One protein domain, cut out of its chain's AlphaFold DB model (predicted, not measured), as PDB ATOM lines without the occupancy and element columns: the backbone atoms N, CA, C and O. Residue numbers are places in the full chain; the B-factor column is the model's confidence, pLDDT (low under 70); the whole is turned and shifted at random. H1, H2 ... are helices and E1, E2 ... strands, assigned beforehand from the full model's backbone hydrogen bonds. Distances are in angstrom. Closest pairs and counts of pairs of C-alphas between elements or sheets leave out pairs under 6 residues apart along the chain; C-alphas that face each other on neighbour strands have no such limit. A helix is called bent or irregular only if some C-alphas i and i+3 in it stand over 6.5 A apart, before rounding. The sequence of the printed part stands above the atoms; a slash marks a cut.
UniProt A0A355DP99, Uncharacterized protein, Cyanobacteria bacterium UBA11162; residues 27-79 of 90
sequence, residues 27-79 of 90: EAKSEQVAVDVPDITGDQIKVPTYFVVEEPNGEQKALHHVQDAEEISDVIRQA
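AT A GLANCE: This is residues 27 to 79 of the 90 residues of an uncharacterized protein of Cyanobacteria bacterium UBA11162 (UniProt A0A355DP99). Two strand hairpins follow each other end to end as one long ribbon, E1 with E2 and then E3 with E4, bent where E2 runs on into E3. Helix H2 lies over one face of the second hairpin, with few close C-alpha pairs, and the short helix H1 lies at that hairpin's other face; the first hairpin, E1 and E2, has no helix over it. The printed part has 53 residues, with two named helices and four named strands in the order H1 E1 E2 E3 E4 H2; each sheet has two antiparallel strands, and the class is mixed, helices and strands. The whole is loose, with a radius of gyration of the C-alphas of 13.4 A, and elongated, spanning 41 by 23 by 17 A.

IN THESE COORDINATES: H1 is residues 27 to 30, beginning at C-alpha 27 (36.263, -41.769, 34.834), and is 5.1 A long. E1 is residues 33 to 38, 13.9 A long. E2 is residues 44 to 48, 13.2 A long. E3 is residues 50 to 54, 12.9 A long, with C-alpha 50 at (43.826, -48.615, 34.632). E4 is residues 60 to 64, 13.2 A long. H2 is residues 69 to 78, 14.3 A long, ending at C-alpha 78 (58.360, -39.146, 41.850).

HOW THE PARTS SIT: The closest C-alphas of H1 and E3 are those of Ser 30 and Tyr 50, 5.8 A apart. Those of H1 and E4 are Lys 29 and Ala 62, 6.3 A apart. E1 and E2 form a hairpin, antiparallel at 171 degrees; N 34 and O 47 are 2.8 A apart and N 45 and O 37 are 2.9 A apart, within hydrogen-bond range. E2 runs on into E3 across a break of 1 residue, at 54 degrees, and the two meet only through their link. E1 and E3 are apart, but only just, at 8.0 A. E3 and E4 form a hairpin, antiparallel at 152 degrees, with N 51 and O 63 at 2.8 A and N 61 and O 53 at 2.9 A, within hydrogen-bond range. The closest C-alphas of E4 and H2 are those of Leu 63 and Ile 72, 6.9 A apart. Those of E3 and H2 are Val 53 and Val 75, 7.9 A apart. H1 and H2 are apart. In H2 every O i to N i+4 pair is within hydrogen-bond range; H1 is too short for such a pair.

THE WHOLE: The two C-alphas farthest apart are those of Thr 41 and Asn 57, 42.4 A, one in the link of each hairpin. The five links between the elements are tight, and the printed part has no cut. The mean pLDDT of the printed part is 88.8, and no printed residue is under 70.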
ATOM      1  N   GLU A  27      37.363 -41.061  34.183       87.56
ATOM      2  CA  GLU A  27      36.263 -41.769  34.834       87.56
ATOM      3  C   GLU A  27      35.916 -43.052  34.075       87.56
ATOM      4  O   GLU A  27      35.928 -44.127  34.668       87.56
ATOM      5  N   ALA A  28      35.714 -42.972  32.756       87.25
ATOM      6  CA  ALA A  28      35.378 -44.137  31.936       87.25
ATOM      7  C   ALA A  28      36.485 -45.204  31.971       87.25
ATOM      8  O   ALA A  28      36.205 -46.393  32.106       87.25
ATOM      9  N   LYS A  29      37.755 -44.784  31.907       88.56
ATOM     10  CA  LYS A  29      38.903 -45.696  32.010       88.56
ATOM     11  C   LYS A  29      39.027 -46.328  33.397       88.56
ATOM     12  O   LYS A  29      39.398 -47.492  33.506       88.56
ATOM     13  N   SER A  30      38.695 -45.590  34.457       87.62
ATOM     14  CA  SER A  30      38.759 -46.090  35.837       87.62
ATOM     15  C   SER A  30      37.739 -47.195  36.133       87.62
ATOM     16  O   SER A  30      37.959 -48.021  37.018       87.62
ATOM     17  N   GLU A  31      36.640 -47.244  35.376       89.94
ATOM     18  CA  GLU A  31      35.610 -48.277  35.506       89.94
ATOM     19  C   GLU A  31      35.957 -49.571  34.751       89.94
ATOM     20  O   GLU A  31      35.297 -50.595  34.962       89.94
ATOM     21  N   GLN A  32      36.981 -49.556  33.890       87.94
ATOM     22  CA  GLN A  32      37.351 -50.708  33.072       87.94
ATOM     23  C   GLN A  32      38.063 -51.793  33.895       87.94
ATOM     24  O   GLN A  32      38.935 -51.528  34.730       87.94
ATOM     25  N   VAL A  33      37.683 -53.046  33.637       89.56
ATOM     26  CA  VAL A  33      38.114 -54.219  34.399       89.56
ATOM     27  C   VAL A  33      38.803 -55.213  33.472       89.56
ATOM     28  O   VAL A  33      38.195 -55.708  32.522       89.56
ATOM     29  N   ALA A  34      40.051 -55.534  33.795       86.31
ATOM     30  CA  ALA A  34      40.892 -56.468  33.063       86.31
ATOM     31  C   ALA A  34      40.440 -57.913  33.288       86.31
ATOM     32  O   ALA A  34      40.269 -58.696  32.351       86.31
ATOM     33  N   VAL A  35      40.218 -58.249  34.559       87.19
ATOM     34  CA  VAL A  35      39.865 -59.593  35.017       87.19
ATOM     35  C   VAL A  35      38.789 -59.483  36.092       87.19
ATOM     36  O   VAL A  35      38.929 -58.702  37.027       87.19
ATOM     37  N   ASP A  36      37.727 -60.274  35.962       89.44
ATOM     38  CA  ASP A  36      36.667 -60.422  36.969       89.44
ATOM     39  C   ASP A  36      36.213 -61.889  37.001       89.44
ATOM     40  O   ASP A  36      35.217 -62.280  36.378       89.44
ATOM     41  N   VAL A  37      37.018 -62.742  37.641       87.06
ATOM     42  CA  VAL A  37      36.811 -64.199  37.704       87.06
ATOM     43  C   VAL A  37      37.208 -64.748  39.079       87.06
ATOM     44  O   VAL A  37      38.054 -64.153  39.747       87.06
ATOM     45  N   PRO A  38      36.632 -65.882  39.520       89.44
ATOM     46  CA  PRO A  38      37.085 -66.556  40.728       89.44
ATOM     47  C   PRO A  38      38.490 -67.134  40.547       89.44
ATOM     48  O   PRO A  38      38.836 -67.628  39.469       89.44
ATOM     49  N   ASP A  39      39.284 -67.088  41.607       88.00
ATOM     50  CA  ASP A  39      40.604 -67.699  41.660       88.00
ATOM     51  C   ASP A  39      40.535 -69.207  41.943       88.00
ATOM     52  O   ASP A  39      39.463 -69.817  41.992       88.00
ATOM     53  N   ILE A  40      41.699 -69.834  42.137       86.19
ATOM     54  CA  ILE A  40      41.784 -71.272  42.424       86.19
ATOM     55  C   ILE A  40      41.136 -71.670  43.760       86.19
ATOM     56  O   ILE A  40      40.811 -72.842  43.946       86.19
ATOM     57  N   THR A  41      40.975 -70.725  44.690       93.44
ATOM     58  CA  THR A  41      40.329 -70.920  45.995       93.44
ATOM     59  C   THR A  41      38.821 -70.662  45.943       93.44
ATOM     60  O   THR A  41      38.095 -71.103  46.832       93.44
ATOM     61  N   GLY A  42      38.335 -70.046  44.862       87.94
ATOM     62  CA  GLY A  42      36.939 -69.670  44.661       87.94
ATOM     63  C   GLY A  42      36.635 -68.219  45.032       87.94
ATOM     64  O   GLY A  42      35.488 -67.795  44.880       87.94
ATOM     65  N   ASP A  43      37.637 -67.456  45.472       92.12
ATOM     66  CA  ASP A  43      37.491 -66.040  45.787       92.12
ATOM     67  C   ASP A  43      37.441 -65.214  44.499       92.12
ATOM     68  O   ASP A  43      38.245 -65.397  43.585       92.12
ATOM     69  N   GLN A  44      36.481 -64.290  44.404       89.62
ATOM     70  CA  GLN A  44      36.334 -63.433  43.227       89.62
ATOM     71  C   GLN A  44      37.485 -62.422  43.168       89.62
ATOM     72  O   GLN A  44      37.566 -61.517  44.001       89.62
ATOM     73  N   ILE A  45      38.346 -62.536  42.157       87.75
ATOM     74  CA  ILE A  45      39.405 -61.564  41.896       87.75
ATOM     75  C   ILE A  45      38.919 -60.571  40.847       87.75
ATOM     76  O   ILE A  45      38.521 -60.950  39.744       87.75
ATOM     77  N   LYS A  46      39.021 -59.286  41.194       90.00
ATOM     78  CA  LYS A  46      38.773 -58.166  40.293       90.00
ATOM     79  C   LYS A  46      40.051 -57.358  40.104       90.00
ATOM     80  O   LYS A  46      40.586 -56.820  41.072       90.00
ATOM     81  N   VAL A  47      40.517 -57.254  38.863       87.94
ATOM     82  CA  VAL A  47      41.719 -56.498  38.490       87.94
ATOM     83  C   VAL A  47      41.314 -55.326  37.593       87.94
ATOM     84  O   VAL A  47      40.692 -55.562  36.555       87.94
ATOM     85  N   PRO A  48      41.622 -54.073  37.965       91.19
ATOM     86  CA  PRO A  48      41.348 -52.913  37.120       91.19
ATOM     87  C   PRO A  48      42.303 -52.857  35.920       91.19
ATOM     88  O   PRO A  48      43.467 -53.239  36.027       91.19
ATOM     89  N   THR A  49      41.828 -52.335  34.788       92.19
ATOM     90  CA  THR A  49      42.672 -52.137  33.594       92.19
ATOM     91  C   THR A  49      43.581 -50.912  33.745       92.19
ATOM     92  O   THR A  49      44.724 -50.926  33.277       92.19
ATOM     93  N   TYR A  50      43.111 -49.876  34.445       93.12
ATOM     94  CA  TYR A  50      43.826 -48.615  34.632       93.12
ATOM     95  C   TYR A  50      44.051 -48.280  36.108       93.12
ATOM     96  O   TYR A  50      43.190 -48.515  36.955       93.12
ATOM     97  N   PHE A  51      45.187 -47.652  36.401       91.69
ATOM     98  CA  PHE A  51      45.458 -46.977  37.664       91.69
ATOM     99  C   PHE A  51      45.185 -45.486  37.513       91.69
ATOM    100  O   PHE A  51      45.758 -44.840  36.637       91.69
ATOM    101  N   VAL A  52      44.341 -44.926  38.377       92.56
ATOM    102  CA  VAL A  52      44.160 -43.473  38.439       92.56
ATOM    103  C   VAL A  52      45.247 -42.886  39.331       92.56
ATOM    104  O   VAL A  52      45.366 -43.248  40.503       92.56
ATOM    105  N   VAL A  53      46.050 -41.994  38.764       90.94
ATOM    106  CA  VAL A  53      47.134 -41.293  39.450       90.94
ATOM    107  C   VAL A  53      46.903 -39.792  39.373       90.94
ATOM    108  O   VAL A  53      46.366 -39.290  38.391       90.94
ATOM    109  N   GLU A  54      47.312 -39.087  40.420       88.69
ATOM    110  CA  GLU A  54      47.382 -37.628  40.448       88.69
ATOM    111  C   GLU A  54      48.837 -37.227  40.227       88.69
ATOM    112  O   GLU A  54      49.713 -37.783  40.887       88.69
ATOM    113  N   GLU A  55      49.091 -36.312  39.301       85.31
ATOM    114  CA  GLU A  55      50.411 -35.769  38.985       85.31
ATOM    115  C   GLU A  55      50.771 -34.566  39.882       85.31
ATOM    116  O   GLU A  55      49.896 -33.986  40.528       85.31
ATOM    117  N   PRO A  56      52.046 -34.121  39.923       81.44
ATOM    118  CA  PRO A  56      52.462 -32.970  40.735       81.44
ATOM    119  C   PRO A  56      51.696 -31.665  40.464       81.44
ATOM    120  O   PRO A  56      51.633 -30.790  41.326       81.44
ATOM    121  N   ASN A  57      51.137 -31.512  39.260       83.75
ATOM    122  CA  ASN A  57      50.328 -30.365  38.841       83.75
ATOM    123  C   ASN A  57      48.843 -30.475  39.266       83.75
ATOM    124  O   ASN A  57      48.076 -29.554  38.985       83.75
ATOM    125  N   GLY A  58      48.440 -31.571  39.921       84.50
ATOM    126  CA  GLY A  58      47.056 -31.879  40.295       84.50
ATOM    127  C   GLY A  58      46.210 -32.496  39.172       84.50
ATOM    128  O   GLY A  58      45.013 -32.703  39.361       84.50
ATOM    129  N   GLU A  59      46.791 -32.774  38.002       88.44
ATOM    130  CA  GLU A  59      46.107 -33.454  36.899       88.44
ATOM    131  C   GLU A  59      45.926 -34.943  37.217       88.44
ATOM    132  O   GLU A  59      46.824 -35.587  37.760       88.44
ATOM    133  N   GLN A  60      44.762 -35.502  36.878       92.50
ATOM    134  CA  GLN A  60      44.516 -36.935  37.011       92.50
ATOM    135  C   GLN A  60      44.712 -37.646  35.678       92.50
ATOM    136  O   GLN A  60      44.153 -37.247  34.658       92.50
ATOM    137  N   LYS A  61      45.445 -38.758  35.713       92.50
ATOM    138  CA  LYS A  61      45.649 -39.650  34.571       92.50
ATOM    139  C   LYS A  61      45.209 -41.062  34.917       92.50
ATOM    140  O   LYS A  61      45.430 -41.538  36.025       92.50
ATOM    141  N   ALA A  62      44.616 -41.745  33.944       94.31
ATOM    142  CA  ALA A  62      44.350 -43.177  34.011       94.31
ATOM    143  C   ALA A  62      45.428 -43.916  33.202       94.31
ATOM    144  O   ALA A  62      45.409 -43.851  31.972       94.31
ATOM    145  N   LEU A  63      46.347 -44.596  33.893       94.00
ATOM    146  CA  LEU A  63      47.488 -45.319  33.318       94.00
ATOM    147  C   LEU A  63      47.181 -46.809  33.172       94.00
ATOM    148  O   LEU A  63      46.825 -47.473  34.145       94.00
ATOM    149  N   HIS A  64      47.318 -47.348  31.968       93.31
ATOM    150  CA  HIS A  64      47.081 -48.749  31.660       93.31
ATOM    151  C   HIS A  64      48.170 -49.628  32.283       93.31
ATOM    152  O   HIS A  64      49.351 -49.478  31.976       93.31
ATOM    153  N   HIS A  65      47.785 -50.621  33.085       87.44
ATOM    154  CA  HIS A  65      48.743 -51.402  33.881       87.44
ATOM    155  C   HIS A  65      49.804 -52.164  33.060       87.44
ATOM    156  O   HIS A  65      50.912 -52.370  33.549       87.44
ATOM    157  N   VAL A  66      49.484 -52.575  31.826       88.12
ATOM    158  CA  VAL A  66      50.460 -53.150  30.873       88.12
ATOM    159  C   VAL A  66      51.169 -52.097  30.013       88.12
ATOM    160  O   VAL A  66      52.394 -52.110  29.934       88.12
ATOM    161  N   GLN A  67      50.422 -51.225  29.324       89.75
ATOM    162  CA  GLN A  67      50.992 -50.360  28.281       89.75
ATOM    163  C   GLN A  67      51.785 -49.176  28.841       89.75
ATOM    164  O   GLN A  67      52.774 -48.778  28.234       89.75
ATOM    165  N   ASP A  68      51.417 -48.684  30.026       93.12
ATOM    166  CA  ASP A  68      51.989 -47.468  30.614       93.12
ATOM    167  C   ASP A  68      52.965 -47.794  31.758       93.12
ATOM    168  O   ASP A  68      53.142 -47.020  32.695       93.12
ATOM    169  N   ALA A  69      53.612 -48.963  31.709       91.19
ATOM    170  CA  ALA A  69      54.501 -49.441  32.771       91.19
ATOM    171  C   ALA A  69      55.667 -48.476  33.074       91.19
ATOM    172  O   ALA A  69      56.080 -48.353  34.230       91.19
ATOM    173  N   GLU A  70      56.194 -47.789  32.056       91.56
ATOM    174  CA  GLU A  70      57.248 -46.783  32.223       91.56
ATOM    175  C   GLU A  70      56.733 -45.557  32.987       91.56
ATOM    176  O   GLU A  70      57.325 -45.186  34.001       91.56
ATOM    177  N   GLU A  71      55.582 -45.009  32.583       90.69
ATOM    178  CA  GLU A  71      54.957 -43.856  33.242       90.69
ATOM    179  C   GLU A  71      54.527 -44.200  34.674       90.69
ATOM    180  O   GLU A  71      54.763 -43.427  35.598       90.69
ATOM    181  N   ILE A  72      54.002 -45.407  34.905       90.88
ATOM    182  CA  ILE A  72      53.718 -45.915  36.254       90.88
ATOM    183  C   ILE A  72      55.000 -45.952  37.095       90.88
ATOM    184  O   ILE A  72      55.000 -45.544  38.259       90.88
ATOM    185  N   SER A  73      56.110 -46.424  36.521       89.12
ATOM    186  CA  SER A  73      57.398 -46.442  37.213       89.12
ATOM    187  C   SER A  73      57.870 -45.031  37.561       89.12
ATOM    188  O   SER A  73      58.350 -44.805  38.672       89.12
ATOM    189  N   ASP A  74      57.692 -44.074  36.653       88.44
ATOM    190  CA  ASP A  74      58.036 -42.671  36.877       88.44
ATOM    191  C   ASP A  74      57.181 -42.029  37.963       88.44
ATOM    192  O   ASP A  74      57.732 -41.401  38.869       88.44
ATOM    193  N   VAL A  75      55.867 -42.262  37.952       87.69
ATOM    194  CA  VAL A  75      54.965 -41.811  39.016       87.69
ATOM    195  C   VAL A  75      55.416 -42.364  40.364       87.69
ATOM    196  O   VAL A  75      55.524 -41.607  41.325       87.69
ATOM    197  N   ILE A  76      55.755 -43.656  40.452       86.00
ATOM    198  CA  ILE A  76      56.248 -44.268  41.697       86.00
ATOM    199  C   ILE A  76      57.579 -43.640  42.145       86.00
ATOM    200  O   ILE A  76      57.778 -43.406  43.337       86.00
ATOM    201  N   ARG A  77      58.501 -43.343  41.220       83.75
ATOM    202  CA  ARG A  77      59.790 -42.699  41.542       83.75
ATOM    203  C   ARG A  77      59.616 -41.272  42.063       83.75
ATOM    204  O   ARG A  77      60.363 -40.864  42.957       83.75
ATOM    205  N   GLN A  78      58.671 -40.530  41.489       80.31
ATOM    206  CA  GLN A  78      58.360 -39.146  41.850       80.31
ATOM    207  C   GLN A  78      57.552 -39.055  43.147       80.31
ATOM    208  O   GLN A  78      57.790 -38.153  43.945       80.31
ATOM    209  N   ALA A  79      56.640 -40.001  43.382       78.81
ATOM    210  CA  ALA A  79      55.768 -40.071  44.551       78.81
ATOM    211  C   ALA A  79      56.502 -40.620  45.785       78.81
ATOM    212  O   ALA A  79      56.136 -41.657  46.344       78.81
TER     213      ALA A  79